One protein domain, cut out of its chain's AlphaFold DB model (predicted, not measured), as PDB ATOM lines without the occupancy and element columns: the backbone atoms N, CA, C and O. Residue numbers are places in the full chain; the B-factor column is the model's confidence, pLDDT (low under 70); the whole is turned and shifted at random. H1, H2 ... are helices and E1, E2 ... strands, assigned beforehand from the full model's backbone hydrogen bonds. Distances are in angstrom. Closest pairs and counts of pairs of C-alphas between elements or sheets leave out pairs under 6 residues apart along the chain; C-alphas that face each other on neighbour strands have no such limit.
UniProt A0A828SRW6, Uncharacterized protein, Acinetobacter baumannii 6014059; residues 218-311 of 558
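This is residues 218 to 311 of the 558 residues of an uncharacterized protein of Acinetobacter baumannii 6014059 (UniProt A0A828SRW6). Two small three-stranded sheets form a U, an incompletely closed barrel: E1, E6 and E3 make one wall, E2, E5 and E4 the other, with E1 near E2 where the walls come together. Residues 241 to 254 run across the open side from E3 to E4, and helices H1 and H2 lie outside the barrel, beyond the first sheet. The printed part has 94 residues, in the order E1 E2 E3 E4 E5 E6 H1 H2; both sheets, E1-E6-E3 and E2-E5-E4, are antiparallel, and the class is mixed. It is compact, with a radius of gyration of the C-alphas of 12.8 A and spans of 34 by 27 by 23 A.

Find C-alpha 218 at (-24.489, -25.889, 37.312); E1 runs from there to 223, 11.9 A. Next come E2, 228 to 231, 10.0 A, and E3, 237 to 240, 10.5 A. E4, 255 to 260, 15.6 A, and E5, 263 to 268, 16.1 A, form a hairpin. E6, 272 to 278, spans 16.2 A. H1, 289 to 298, spans 14.3 A; H2, 302 to 308, 9.9 A, ends at (-25.663, -40.797, 30.628).

Look at N 220 and O 275, 2.8 A, between E1 and E6, and N 239 and O 276, 2.9 A, between E3 and E6. In the other sheet, see N 229 and O 266, 2.9 A, for E2 and E5, and N 258 and O 265, 2.8 A, for E4 and E5. The closest C-alphas of E1 and E2, Lys 218 and Leu 231, are 7.2 A apart. H1 only grazes the first sheet; its closest C-alpha pair with E3 is Ala 289 and His 237, 6.8 A. H1 and H2 are close but not clearly touching, Arg 296 to Trp 305 being their closest C-alphas at 7.3 A. In both helices every O i to N i+4 pair is within hydrogen-bond range.

The C-alphas of Asn 261 and Lys 300 are farthest apart, 37.4 A. The printed part has no cut, and the link from E3 to E4 is long. Mean pLDDT of the printed part is 89.9; residue 244 is under 70.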
ATOM      1  N   LYS A 218     -24.987 -27.135  37.886       94.94
ATOM      2  CA  LYS A 218     -24.489 -25.889  37.312       94.94
ATOM      3  C   LYS A 218     -23.125 -26.109  36.681       94.94
ATOM      4  O   LYS A 218     -22.178 -26.471  37.374       94.94
ATOM      5  N   ARG A 219     -23.015 -25.793  35.391       93.62
ATOM      6  CA  ARG A 219     -21.740 -25.698  34.675       93.62
ATOM      7  C   ARG A 219     -21.242 -24.257  34.650       93.62
ATOM      8  O   ARG A 219     -22.020 -23.327  34.429       93.62
ATOM      9  N   ILE A 220     -19.942 -24.094  34.852       89.44
ATOM     10  CA  ILE A 220     -19.218 -22.831  34.743       89.44
ATOM     11  C   ILE A 220     -18.090 -23.025  33.737       89.44
ATOM     12  O   ILE A 220     -17.197 -23.846  33.948       89.44
ATOM     13  N   GLU A 221     -18.142 -22.275  32.645       84.81
ATOM     14  CA  GLU A 221     -17.114 -22.281  31.606       84.81
ATOM     15  C   GLU A 221     -16.073 -21.195  31.881       84.81
ATOM     16  O   GLU A 221     -16.415 -20.099  32.327       84.81
ATOM     17  N   ASN A 222     -14.805 -21.503  31.603       81.25
ATOM     18  CA  ASN A 222     -13.647 -20.643  31.861       81.25
ATOM     19  C   ASN A 222     -13.665 -20.075  33.287       81.25
ATOM     20  O   ASN A 222     -13.586 -18.864  33.506       81.25
ATOM     21  N   ALA A 223     -13.830 -20.966  34.261       82.12
ATOM     22  CA  ALA A 223     -13.921 -20.601  35.657       82.12
ATOM     23  C   ALA A 223     -12.560 -20.084  36.155       82.12
ATOM     24  O   ALA A 223     -11.542 -20.753  35.994       82.12
ATOM     25  N   LEU A 224     -12.544 -18.888  36.741       85.50
ATOM     26  CA  LEU A 224     -11.330 -18.188  37.155       85.50
ATOM     27  C   LEU A 224     -11.078 -18.365  38.655       85.50
ATOM     28  O   LEU A 224     -12.011 -18.358  39.465       85.50
ATOM     29  N   ALA A 225      -9.807 -18.434  39.033       90.00
ATOM     30  CA  ALA A 225      -9.346 -18.429  40.409       90.00
ATOM     31  C   ALA A 225      -9.808 -17.149  41.121       90.00
ATOM     32  O   ALA A 225      -9.668 -16.034  40.616       90.00
ATOM     33  N   GLY A 226     -10.392 -17.306  42.309       89.44
ATOM     34  CA  GLY A 226     -11.018 -16.215  43.059       89.44
ATOM     35  C   GLY A 226     -12.345 -15.718  42.471       89.44
ATOM     36  O   GLY A 226     -12.987 -14.856  43.077       89.44
ATOM     37  N   GLY A 227     -12.780 -16.260  41.329       87.62
ATOM     38  CA  GLY A 227     -14.085 -15.994  40.739       87.62
ATOM     39  C   GLY A 227     -15.207 -16.430  41.679       87.62
ATOM     40  O   GLY A 227     -15.119 -17.472  42.329       87.62
ATOM     41  N   LYS A 228     -16.256 -15.607  41.756       92.69
ATOM     42  CA  LYS A 228     -17.423 -15.831  42.612       92.69
ATOM     43  C   LYS A 228     -18.620 -16.200  41.765       92.69
ATOM     44  O   LYS A 228     -19.038 -15.423  40.908       92.69
ATOM     45  N   TYR A 229     -19.189 -17.359  42.046       93.75
ATOM     46  CA  TYR A 229     -20.271 -17.927  41.263       93.75
ATOM     47  C   TYR A 229     -21.438 -18.285  42.171       93.75
ATOM     48  O   TYR A 229     -21.240 -18.870  43.232       93.75
ATOM     49  N   LEU A 230     -22.650 -17.912  41.772       95.00
ATOM     50  CA  LEU A 230     -23.856 -18.149  42.561       95.00
ATOM     51  C   LEU A 230     -24.573 -19.414  42.084       95.00
ATOM     52  O   LEU A 230     -24.823 -19.579  40.888       95.00
ATOM     53  N   LEU A 231     -24.921 -20.267  43.043       95.19
ATOM     54  CA  LEU A 231     -25.735 -21.467  42.887       95.19
ATOM     55  C   LEU A 231     -27.038 -21.309  43.675       95.19
ATOM     56  O   LEU A 231     -27.042 -20.759  44.775       95.19
ATOM     57  N   ASP A 232     -28.134 -21.817  43.133       94.94
ATOM     58  CA  ASP A 232     -29.449 -21.920  43.779       94.94
ATOM     59  C   ASP A 232     -29.621 -23.211  44.602       94.94
ATOM     60  O   ASP A 232     -30.656 -23.427  45.228       94.94
ATOM     61  N   PHE A 233     -28.577 -24.040  44.673       95.56
ATOM     62  CA  PHE A 233     -28.508 -25.256  45.481       95.56
ATOM     63  C   PHE A 233     -27.156 -25.364  46.202       95.56
ATOM     64  O   PHE A 233     -26.163 -24.762  45.787       95.56
ATOM     65  N   GLU A 234     -27.104 -26.143  47.288       94.56
ATOM     66  CA  GLU A 234     -25.827 -26.493  47.917       94.56
ATOM     67  C   GLU A 234     -25.131 -27.579  47.079       94.56
ATOM     68  O   GLU A 234     -25.698 -28.663  46.905       94.56
ATOM     69  N   PRO A 235     -23.917 -27.328  46.555       95.19
ATOM     70  CA  PRO A 235     -23.189 -28.335  45.803       95.19
ATOM     71  C   PRO A 235     -22.630 -29.409  46.741       95.19
ATOM     72  O   PRO A 235     -21.905 -29.104  47.690       95.19
ATOM     73  N   ILE A 236     -22.946 -30.668  46.439       94.94
ATOM     74  CA  ILE A 236     -22.393 -31.853  47.109       94.94
ATOM     75  C   ILE A 236     -21.237 -32.423  46.295       94.94
ATOM     76  O   ILE A 236     -20.194 -32.747  46.857       94.94
ATOM     77  N   HIS A 237     -21.389 -32.491  44.970       95.94
ATOM     78  CA  HIS A 237     -20.320 -32.906  44.069       95.94
ATOM     79  C   HIS A 237     -19.834 -31.728  43.235       95.94
ATOM     80  O   HIS A 237     -20.625 -30.913  42.761       95.94
ATOM     81  N   ALA A 238     -18.521 -31.660  43.031       96.06
ATOM     82  CA  ALA A 238     -17.907 -30.682  42.155       96.06
ATOM     83  C   ALA A 238     -16.794 -31.342  41.338       96.06
ATOM     84  O   ALA A 238     -16.016 -32.136  41.866       96.06
ATOM     85  N   PHE A 239     -16.719 -31.019  40.051       95.19
ATOM     86  CA  PHE A 239     -15.752 -31.599  39.123       95.19
ATOM     87  C   PHE A 239     -15.130 -30.508  38.262       95.19
ATOM     88  O   PHE A 239     -15.830 -29.616  37.793       95.19
ATOM     89  N   ALA A 240     -13.836 -30.621  37.985       90.50
ATOM     90  CA  ALA A 240     -13.174 -29.885  36.920       90.50
ATOM     91  C   ALA A 240     -12.854 -30.827  35.757       90.50
ATOM     92  O   ALA A 240     -12.403 -31.948  35.978       90.50
ATOM     93  N   GLY A 241     -13.057 -30.365  34.522       79.00
ATOM     94  CA  GLY A 241     -12.689 -31.115  33.317       79.00
ATOM     95  C   GLY A 241     -13.482 -32.413  33.078       79.00
ATOM     96  O   GLY A 241     -14.568 -32.627  33.628       79.00
ATOM     97  N   ILE A 242     -12.946 -33.254  32.192       80.56
ATOM     98  CA  ILE A 242     -13.490 -34.552  31.760       80.56
ATOM     99  C   ILE A 242     -12.337 -35.458  31.291       80.56
ATOM    100  O   ILE A 242     -11.280 -34.946  30.905       80.56
ATOM    101  N   GLY A 243     -12.522 -36.779  31.303       76.06
ATOM    102  CA  GLY A 243     -11.500 -37.728  30.855       76.06
ATOM    103  C   GLY A 243     -10.309 -37.806  31.814       76.06
ATOM    104  O   GLY A 243     -10.415 -37.419  32.972       76.06
ATOM    105  N   GLN A 244      -9.130 -38.201  31.323       68.69
ATOM    106  CA  GLN A 244      -7.899 -38.315  32.137       68.69
ATOM    107  C   GLN A 244      -7.487 -37.020  32.867       68.69
ATOM    108  O   GLN A 244      -6.699 -37.060  33.804       68.69
ATOM    109  N   GLY A 245      -7.971 -35.859  32.414       70.62
ATOM    110  CA  GLY A 245      -7.736 -34.569  33.067       70.62
ATOM    111  C   GLY A 245      -8.812 -34.177  34.083       70.62
ATOM    112  O   GLY A 245      -8.765 -33.060  34.599       70.62
ATOM    113  N   ALA A 246      -9.805 -35.035  34.327       83.62
ATOM    114  CA  ALA A 246     -10.877 -34.766  35.269       83.62
ATOM    115  C   ALA A 246     -10.356 -34.756  36.709       83.62
ATOM    116  O   ALA A 246      -9.522 -35.571  37.098       83.62
ATOM    117  N   LYS A 247     -10.888 -33.848  37.525       87.94
ATOM    118  CA  LYS A 247     -10.568 -33.764  38.950       87.94
ATOM    119  C   LYS A 247     -11.838 -33.575  39.761       87.94
ATOM    120  O   LYS A 247     -12.636 -32.691  39.455       87.94
ATOM    121  N   TYR A 248     -12.001 -34.355  40.822       95.00
ATOM    122  CA  TYR A 248     -13.009 -34.075  41.840       95.00
ATOM    123  C   TYR A 248     -12.547 -32.904  42.716       95.00
ATOM    124  O   TYR A 248     -11.423 -32.911  43.222       95.00
ATOM    125  N   LEU A 249     -13.394 -31.891  42.878       94.44
ATOM    126  CA  LEU A 249     -13.090 -30.690  43.651       94.44
ATOM    127  C   LEU A 249     -13.677 -30.813  45.057       94.44
ATOM    128  O   LEU A 249     -14.880 -31.015  45.226       94.44
ATOM    129  N   SER A 250     -12.837 -30.641  46.074       93.31
ATOM    130  CA  SER A 250     -13.239 -30.777  47.475       93.31
ATOM    131  C   SER A 250     -13.529 -29.424  48.127       93.31
ATOM    132  O   SER A 250     -12.738 -28.478  48.036       93.31
ATOM    133  N   LYS A 251     -14.653 -29.340  48.853       93.62
ATOM    134  CA  LYS A 251     -15.034 -28.164  49.652       93.62
ATOM    135  C   LYS A 251     -13.968 -27.889  50.720       93.62
ATOM    136  O   LYS A 251     -13.593 -28.778  51.476       93.62
ATOM    137  N   GLY A 252     -13.500 -26.646  50.800       90.81
ATOM    138  CA  GLY A 252     -12.456 -26.192  51.726       90.81
ATOM    139  C   GLY A 252     -11.023 -26.341  51.206       90.81
ATOM    140  O   GLY A 252     -10.124 -25.730  51.778       90.81
ATOM    141  N   GLN A 253     -10.812 -27.094  50.122       92.12
ATOM    142  CA  GLN A 253      -9.507 -27.244  49.474       92.12
ATOM    143  C   GLN A 253      -9.486 -26.573  48.099       92.12
ATOM    144  O   GLN A 253      -8.686 -25.673  47.865       92.12
ATOM    145  N   ASP A 254     -10.371 -27.001  47.199       93.19
ATOM    146  CA  ASP A 254     -10.412 -26.519  45.815       93.19
ATOM    147  C   ASP A 254     -11.427 -25.384  45.625       93.19
ATOM    148  O   ASP A 254     -11.296 -24.566  44.716       93.19
ATOM    149  N   TYR A 255     -12.437 -25.309  46.493       95.38
ATOM    150  CA  TYR A 255     -13.395 -24.209  46.513       95.38
ATOM    151  C   TYR A 255     -13.923 -23.933  47.919       95.38
ATOM    152  O   TYR A 255     -13.981 -24.822  48.769       95.38
ATOM    153  N   THR A 256     -14.364 -22.703  48.164       96.00
ATOM    154  CA  THR A 256     -15.079 -22.324  49.389       96.00
ATOM    155  C   THR A 256     -16.533 -22.010  49.086       96.00
ATOM    156  O   THR A 256     -16.835 -21.456  48.031       96.00
ATOM    157  N   LEU A 257     -17.420 -22.320  50.030       95.31
ATOM    158  CA  LEU A 257     -18.854 -22.071  49.918       95.31
ATOM    159  C   LEU A 257     -19.292 -21.061  50.977       95.31
ATOM    160  O   LEU A 257     -19.016 -21.250  52.163       95.31
ATOM    161  N   LYS A 258     -20.023 -20.027  50.568       94.88
ATOM    162  CA  LYS A 258     -20.659 -19.069  51.471       94.88
ATOM    163  C   LYS A 258     -22.135 -18.947  51.126       94.88
ATOM    164  O   LYS A 258     -22.480 -18.612  50.001       94.88
ATOM    165  N   LYS A 259     -23.016 -19.158  52.102       93.75
ATOM    166  CA  LYS A 259     -24.443 -18.885  51.914       93.75
ATOM    167  C   LYS A 259     -24.682 -17.371  51.907       93.75
ATOM    168  O   LYS A 259     -24.263 -16.675  52.834       93.75
ATOM    169  N   VAL A 260     -25.319 -16.866  50.854       92.12
ATOM    170  CA  VAL A 260     -25.657 -15.451  50.660       92.12
ATOM    171  C   VAL A 260     -27.144 -15.380  50.324       92.12
ATOM    172  O   VAL A 260     -27.551 -15.706  49.213       92.12
ATOM    173  N   ASN A 261     -27.957 -14.954  51.294       91.25
ATOM    174  CA  ASN A 261     -29.420 -15.048  51.230       91.25
ATOM    175  C   ASN A 261     -29.864 -16.504  50.962       91.25
ATOM    176  O   ASN A 261     -29.448 -17.411  51.689       91.25
ATOM    177  N   ASP A 262     -30.661 -16.722  49.915       91.00
ATOM    178  CA  ASP A 262     -31.142 -18.038  49.476       91.00
ATOM    179  C   ASP A 262     -30.215 -18.718  48.452       91.00
ATOM    180  O   ASP A 262     -30.536 -19.788  47.946       91.00
ATOM    181  N   LEU A 263     -29.055 -18.122  48.156       94.69
ATOM    182  CA  LEU A 263     -28.072 -18.639  47.206       94.69
ATOM    183  C   LEU A 263     -26.788 -19.089  47.912       94.69
ATOM    184  O   LEU A 263     -26.491 -18.709  49.050       94.69
ATOM    185  N   TYR A 264     -25.982 -19.862  47.196       95.44
ATOM    186  CA  TYR A 264     -24.662 -20.307  47.611       95.44
ATOM    187  C   TYR A 264     -23.596 -19.703  46.693       95.44
ATOM    188  O   TYR A 264     -23.539 -19.992  45.503       95.44
ATOM    189  N   GLU A 265     -22.742 -18.849  47.252       96.44
ATOM    190  CA  GLU A 265     -21.566 -18.297  46.584       96.44
ATOM    191  C   GLU A 265     -20.414 -19.302  46.677       96.44
ATOM    192  O   GLU A 265     -19.897 -19.581  47.763       96.44
ATOM    193  N   VAL A 266     -20.006 -19.838  45.531       96.38
ATOM    194  CA  VAL A 266     -18.802 -20.648  45.364       96.38
ATOM    195  C   VAL A 266     -17.652 -19.750  44.937       96.38
ATOM    196  O   VAL A 266     -17.782 -18.964  44.002       96.38
ATOM    197  N   THR A 267     -16.509 -19.885  45.607       96.00
ATOM    198  CA  THR A 267     -15.245 -19.267  45.186       96.00
ATOM    199  C   THR A 267     -14.219 -20.352  44.894       96.00
ATOM    200  O   THR A 267     -13.930 -21.160  45.776       96.00
ATOM    201  N   LEU A 268     -13.687 -20.380  43.671       92.31
ATOM    202  CA  LEU A 268     -12.708 -21.375  43.219       92.31
ATOM    203  C   LEU A 268     -11.276 -20.975  43.588       92.31
ATOM    204  O   LEU A 268     -10.918 -19.800  43.528       92.31
ATOM    205  N   ALA A 269     -10.444 -21.954  43.942       91.75
ATOM    206  CA  ALA A 269      -9.039 -21.731  44.280       91.75
ATOM    207  C   ALA A 269      -8.119 -21.651  43.048       91.75
ATOM    208  O   ALA A 269      -7.042 -21.063  43.133       91.75
ATOM    209  N   GLN A 270      -8.517 -22.252  41.923       86.19
ATOM    210  CA  GLN A 270      -7.718 -22.346  40.697       86.19
ATOM    211  C   GLN A 270      -8.572 -22.086  39.454       86.19
ATOM    212  O   GLN A 270      -9.800 -22.183  39.503       86.19
ATOM    213  N   ASP A 271      -7.897 -21.778  38.346       83.75
ATOM    214  CA  ASP A 271      -8.524 -21.676  37.034       83.75
ATOM    215  C   ASP A 271      -8.903 -23.072  36.531       83.75
ATOM    216  O   ASP A 271      -8.103 -24.013  36.563       83.75
ATOM    217  N   HIS A 272     -10.114 -23.196  36.003       82.25
ATOM    218  CA  HIS A 272     -10.596 -24.411  35.372       82.25
ATOM    219  C   HIS A 272     -11.281 -24.064  34.060       82.25
ATOM    220  O   HIS A 272     -12.166 -23.214  34.013       82.25
ATOM    221  N   TYR A 273     -10.924 -24.775  32.991       74.94
ATOM    222  CA  TYR A 273     -11.620 -24.622  31.714       74.94
ATOM    223  C   TYR A 273     -13.126 -24.875  31.867       74.94
ATOM    224  O   TYR A 273     -13.936 -24.123  31.336       74.94
ATOM    225  N   ILE A 274     -13.499 -25.892  32.649       85.31
ATOM    226  CA  ILE A 274     -14.881 -26.194  33.024       85.31
ATOM    227  C   ILE A 274     -14.908 -26.626  34.485       85.31
ATOM    228  O   ILE A 274     -14.101 -27.473  34.878       85.31
ATOM    229  N   ALA A 275     -15.852 -26.077  35.249       91.56
ATOM    230  CA  ALA A 275     -16.200 -26.513  36.595       91.56
ATOM    231  C   ALA A 275     -17.702 -26.825  36.668       91.56
ATOM    232  O   ALA A 275     -18.536 -25.954  36.424       91.56
ATOM    233  N   ASP A 276     -18.039 -28.067  37.004       95.56
ATOM    234  CA  ASP A 276     -19.411 -28.516  37.215       95.56
ATOM    235  C   ASP A 276     -19.696 -28.695  38.702       95.56
ATOM    236  O   ASP A 276     -18.901 -29.295  39.424       95.56
ATOM    237  N   PHE A 277     -20.867 -28.244  39.131       96.69
ATOM    238  CA  PHE A 277     -21.390 -28.392  40.481       96.69
ATOM    239  C   PHE A 277     -22.713 -29.141  40.428       96.69
ATOM    240  O   PHE A 277     -23.552 -28.844  39.582       96.69
ATOM    241  N   TYR A 278     -22.912 -30.079  41.346       97.06
ATOM    242  CA  TYR A 278     -24.100 -30.920  41.400       97.06
ATOM    243  C   TYR A 278     -24.606 -31.081  42.833       97.06
ATOM    244  O   TYR A 278     -23.818 -31.084  43.784       97.06
ATOM    245  N   SER A 279     -25.921 -31.227  42.987       95.62
ATOM    246  CA  SER A 279     -26.550 -31.610  44.257       95.62
ATOM    247  C   SER A 279     -26.220 -33.055  44.643       95.62
ATOM    248  O   SER A 279     -25.461 -33.735  43.958       95.62
ATOM    249  N   GLU A 280     -26.815 -33.550  45.729       94.88
ATOM    250  CA  GLU A 280     -26.735 -34.966  46.096       94.88
ATOM    251  C   GLU A 280     -27.248 -35.873  44.964       94.88
ATOM    252  O   GLU A 280     -28.183 -35.519  44.234       94.88
ATOM    253  N   GLY A 281     -26.600 -37.031  44.809       94.00
ATOM    254  CA  GLY A 281     -26.990 -38.046  43.840       94.00
ATOM    255  C   GLY A 281     -28.240 -38.815  44.267       94.00
ATOM    256  O   GLY A 281     -28.373 -39.189  45.431       94.00
ATOM    257  N   ILE A 282     -29.117 -39.151  43.317       94.94
ATOM    258  CA  ILE A 282     -30.366 -39.894  43.579       94.94
ATOM    259  C   ILE A 282     -30.133 -41.274  44.229       94.94
ATOM    260  O   ILE A 282     -31.028 -41.830  44.867       94.94
ATOM    261  N   TRP A 283     -28.923 -41.827  44.087       94.50
ATOM    262  CA  TRP A 283     -28.493 -43.062  44.742       94.50
ATOM    263  C   TRP A 283     -27.091 -42.922  45.360       94.50
ATOM    264  O   TRP A 283     -26.173 -43.681  45.041       94.50
ATOM    265  N   ALA A 284     -26.935 -41.947  46.259       92.06
ATOM    266  CA  ALA A 284     -25.664 -41.591  46.902       92.06
ATOM    267  C   ALA A 284     -24.933 -42.769  47.582       92.06
ATOM    268  O   ALA A 284     -23.710 -42.825  47.555       92.06
ATOM    269  N   GLU A 285     -25.660 -43.751  48.128       90.94
ATOM    270  CA  GLU A 285     -25.058 -44.951  48.745       90.94
ATOM    271  C   GLU A 285     -24.297 -45.843  47.753       90.94
ATOM    272  O   GLU A 285     -23.482 -46.667  48.162       90.94
ATOM    273  N   ARG A 286     -24.610 -45.733  46.458       90.69
ATOM    274  CA  ARG A 286     -24.002 -46.528  45.386       90.69
ATOM    275  C   ARG A 286     -23.013 -45.722  44.551       90.69
ATOM    276  O   ARG A 286     -22.062 -46.293  44.033       90.69
ATOM    277  N   PHE A 287     -23.285 -44.436  44.374       92.12
ATOM    278  CA  PHE A 287     -22.497 -43.528  43.551       92.12
ATOM    279  C   PHE A 287     -21.978 -42.391  44.426       92.12
ATOM    280  O   PHE A 287     -22.469 -41.260  44.371       92.12
ATOM    281  N   ASP A 288     -21.016 -42.729  45.274       92.94
ATOM    282  CA  ASP A 288     -20.353 -41.766  46.139       92.94
ATOM    283  C   ASP A 288     -19.379 -40.868  45.351       92.94
ATOM    284  O   ASP A 288     -19.276 -40.912  44.121       92.94
ATOM    285  N   ALA A 289     -18.680 -39.985  46.064       92.56
ATOM    286  CA  ALA A 289     -17.724 -39.069  45.454       92.56
ATOM    287  C   ALA A 289     -16.579 -39.791  44.719       92.56
ATOM    288  O   ALA A 289     -16.148 -39.306  43.673       92.56
ATOM    289  N   GLU A 290     -16.109 -40.928  45.238       93.75
ATOM    290  CA  GLU A 290     -14.986 -41.682  44.675       93.75
ATOM    291  C   GLU A 290     -15.401 -42.387  43.378       93.75
ATOM    292  O   GLU A 290     -14.770 -42.192  42.336       93.75
ATOM    293  N   GLU A 291     -16.523 -43.108  43.403       94.19
ATOM    294  CA  GLU A 291     -17.091 -43.767  42.223       94.19
ATOM    295  C   GLU A 291     -17.426 -42.744  41.127       94.19
ATOM    296  O   GLU A 291     -17.143 -42.958  39.944       94.19
ATOM    297  N   MET A 292     -18.003 -41.596  41.498       93.50
ATOM    298  CA  MET A 292     -18.335 -40.556  40.523       93.50
ATOM    299  C   MET A 292     -17.097 -39.864  39.950       93.50
ATOM    300  O   MET A 292     -17.110 -39.500  38.773       93.50
ATOM    301  N   ALA A 293     -16.028 -39.701  40.734       92.94
ATOM    302  CA  ALA A 293     -14.749 -39.202  40.235       92.94
ATOM    303  C   ALA A 293     -14.142 -40.162  39.205       92.94
ATOM    304  O   ALA A 293     -13.795 -39.726  38.107       92.94
ATOM    305  N   SER A 294     -14.109 -41.463  39.511       92.50
ATOM    306  CA  SER A 294     -13.613 -42.495  38.593       92.50
ATOM    307  C   SER A 294     -14.406 -42.512  37.281       92.50
ATOM    308  O   SER A 294     -13.831 -42.426  36.197       92.50
ATOM    309  N   ARG A 295     -15.742 -42.494  37.353       91.75
ATOM    310  CA  ARG A 295     -16.600 -42.427  36.156       91.75
ATOM    311  C   ARG A 295     -16.372 -41.168  35.329       91.75
ATOM    312  O   ARG A 295     -16.446 -41.220  34.104       91.75
ATOM    313  N   ARG A 296     -16.130 -40.026  35.982       90.69
ATOM    314  CA  ARG A 296     -15.860 -38.752  35.299       90.69
ATOM    315  C   ARG A 296     -14.541 -38.814  34.530       90.69
ATOM    316  O   ARG A 296     -14.452 -38.233  33.449       90.69
ATOM    317  N   GLU A 297     -13.554 -39.520  35.073       85.06
ATOM    318  CA  GLU A 297     -12.263 -39.760  34.429       85.06
ATOM    319  C   GLU A 297     -12.366 -40.728  33.236       85.06
ATOM    320  O   GLU A 297     -11.683 -40.555  32.227       85.06
ATOM    321  N   GLU A 298     -13.254 -41.721  33.314       83.88
ATOM    322  CA  GLU A 298     -13.481 -42.691  32.234       83.88
ATOM    323  C   GLU A 298     -14.319 -42.137  31.068       83.88
ATOM    324  O   GLU A 298     -14.141 -42.562  29.921       83.88
ATOM    325  N   CYS A 299     -15.224 -41.191  31.335       80.50
ATOM    326  CA  CYS A 299     -16.007 -40.531  30.293       80.50
ATOM    327  C   CYS A 299     -15.103 -39.740  29.342       80.50
ATOM    328  O   CYS A 299     -14.269 -38.939  29.763       80.50
ATOM    329  N   LYS A 300     -15.306 -39.917  28.035       75.06
ATOM    330  CA  LYS A 300     -14.456 -39.284  27.016       75.06
ATOM    331  C   LYS A 300     -14.840 -37.837  26.751       75.06
ATOM    332  O   LYS A 300     -13.968 -37.022  26.467       75.06
ATOM    333  N   THR A 301     -16.133 -37.530  26.813       79.69
ATOM    334  CA  THR A 301     -16.677 -36.207  26.487       79.69
ATOM    335  C   THR A 301     -17.674 -35.756  27.549       79.69
ATOM    336  O   THR A 301     -18.268 -36.560  28.272       79.69
ATOM    337  N   LEU A 302     -17.888 -34.443  27.644       82.62
ATOM    338  CA  LEU A 302     -18.917 -33.891  28.527       82.62
ATOM    339  C   LEU A 302     -20.317 -34.259  28.055       82.62
ATOM    340  O   LEU A 302     -21.206 -34.446  28.876       82.62
ATOM    341  N   ASN A 303     -20.513 -34.410  26.746       80.44
ATOM    342  CA  ASN A 303     -21.797 -34.836  26.219       80.44
ATOM    343  C   ASN A 303     -22.125 -36.271  26.623       80.44
ATOM    344  O   ASN A 303     -23.278 -36.542  26.938       80.44
ATOM    345  N   GLU A 304     -21.134 -37.171  26.657       81.19
ATOM    346  CA  GLU A 304     -21.300 -38.517  27.208       81.19
ATOM    347  C   GLU A 304     -21.768 -38.449  28.663       81.19
ATOM    348  O   GLU A 304     -22.768 -39.069  29.017       81.19
ATOM    349  N   TRP A 305     -21.102 -37.640  29.489       87.56
ATOM    350  CA  TRP A 305     -21.483 -37.450  30.885       87.56
ATOM    351  C   TRP A 305     -22.911 -36.899  31.036       87.56
ATOM    352  O   TRP A 305     -23.742 -37.484  31.736       87.56
ATOM    353  N   ASP A 306     -23.213 -35.801  30.343       88.69
ATOM    354  CA  ASP A 306     -24.502 -35.112  30.401       88.69
ATOM    355  C   ASP A 306     -25.644 -36.024  29.897       88.69
ATOM    356  O   ASP A 306     -26.737 -36.044  30.464       88.69
ATOM    357  N   SER A 307     -25.392 -36.832  28.864       83.75
ATOM    358  CA  SER A 307     -26.344 -37.812  28.322       83.75
ATOM    359  C   SER A 307     -26.609 -38.962  29.293       83.75
ATOM    360  O   SER A 307     -27.768 -39.298  29.549       83.75
ATOM    361  N   GLN A 308     -25.553 -39.564  29.845       84.75
ATOM    362  CA  GLN A 308     -25.663 -40.797  30.628       84.75
ATOM    363  C   GLN A 308     -26.116 -40.574  32.072       84.75
ATOM    364  O   GLN A 308     -26.795 -41.440  32.632       84.75
ATOM    365  N   TYR A 309     -25.740 -39.439  32.670       89.44
ATOM    366  CA  TYR A 309     -26.013 -39.140  34.077       89.44
ATOM    367  C   TYR A 309     -27.074 -38.046  34.252       89.44
ATOM    368  O   TYR A 309     -27.935 -38.180  35.116       89.44
ATOM    369  N   GLN A 310     -27.075 -36.998  33.424       90.31
ATOM    370  CA  GLN A 310     -28.031 -35.879  33.543       90.31
ATOM    371  C   GLN A 310     -29.244 -35.995  32.616       90.31
ATOM    372  O   GLN A 310     -30.177 -35.198  32.705       90.31
ATOM    373  N   MET A 311     -29.279 -37.023  31.762       88.62
ATOM    374  CA  MET A 311     -30.376 -37.284  30.827       88.62
ATOM    375  C   MET A 311     -30.607 -36.140  29.831       88.62
ATOM    376  O   MET A 311     -31.729 -35.928  29.362       88.62
TER     377      MET A 311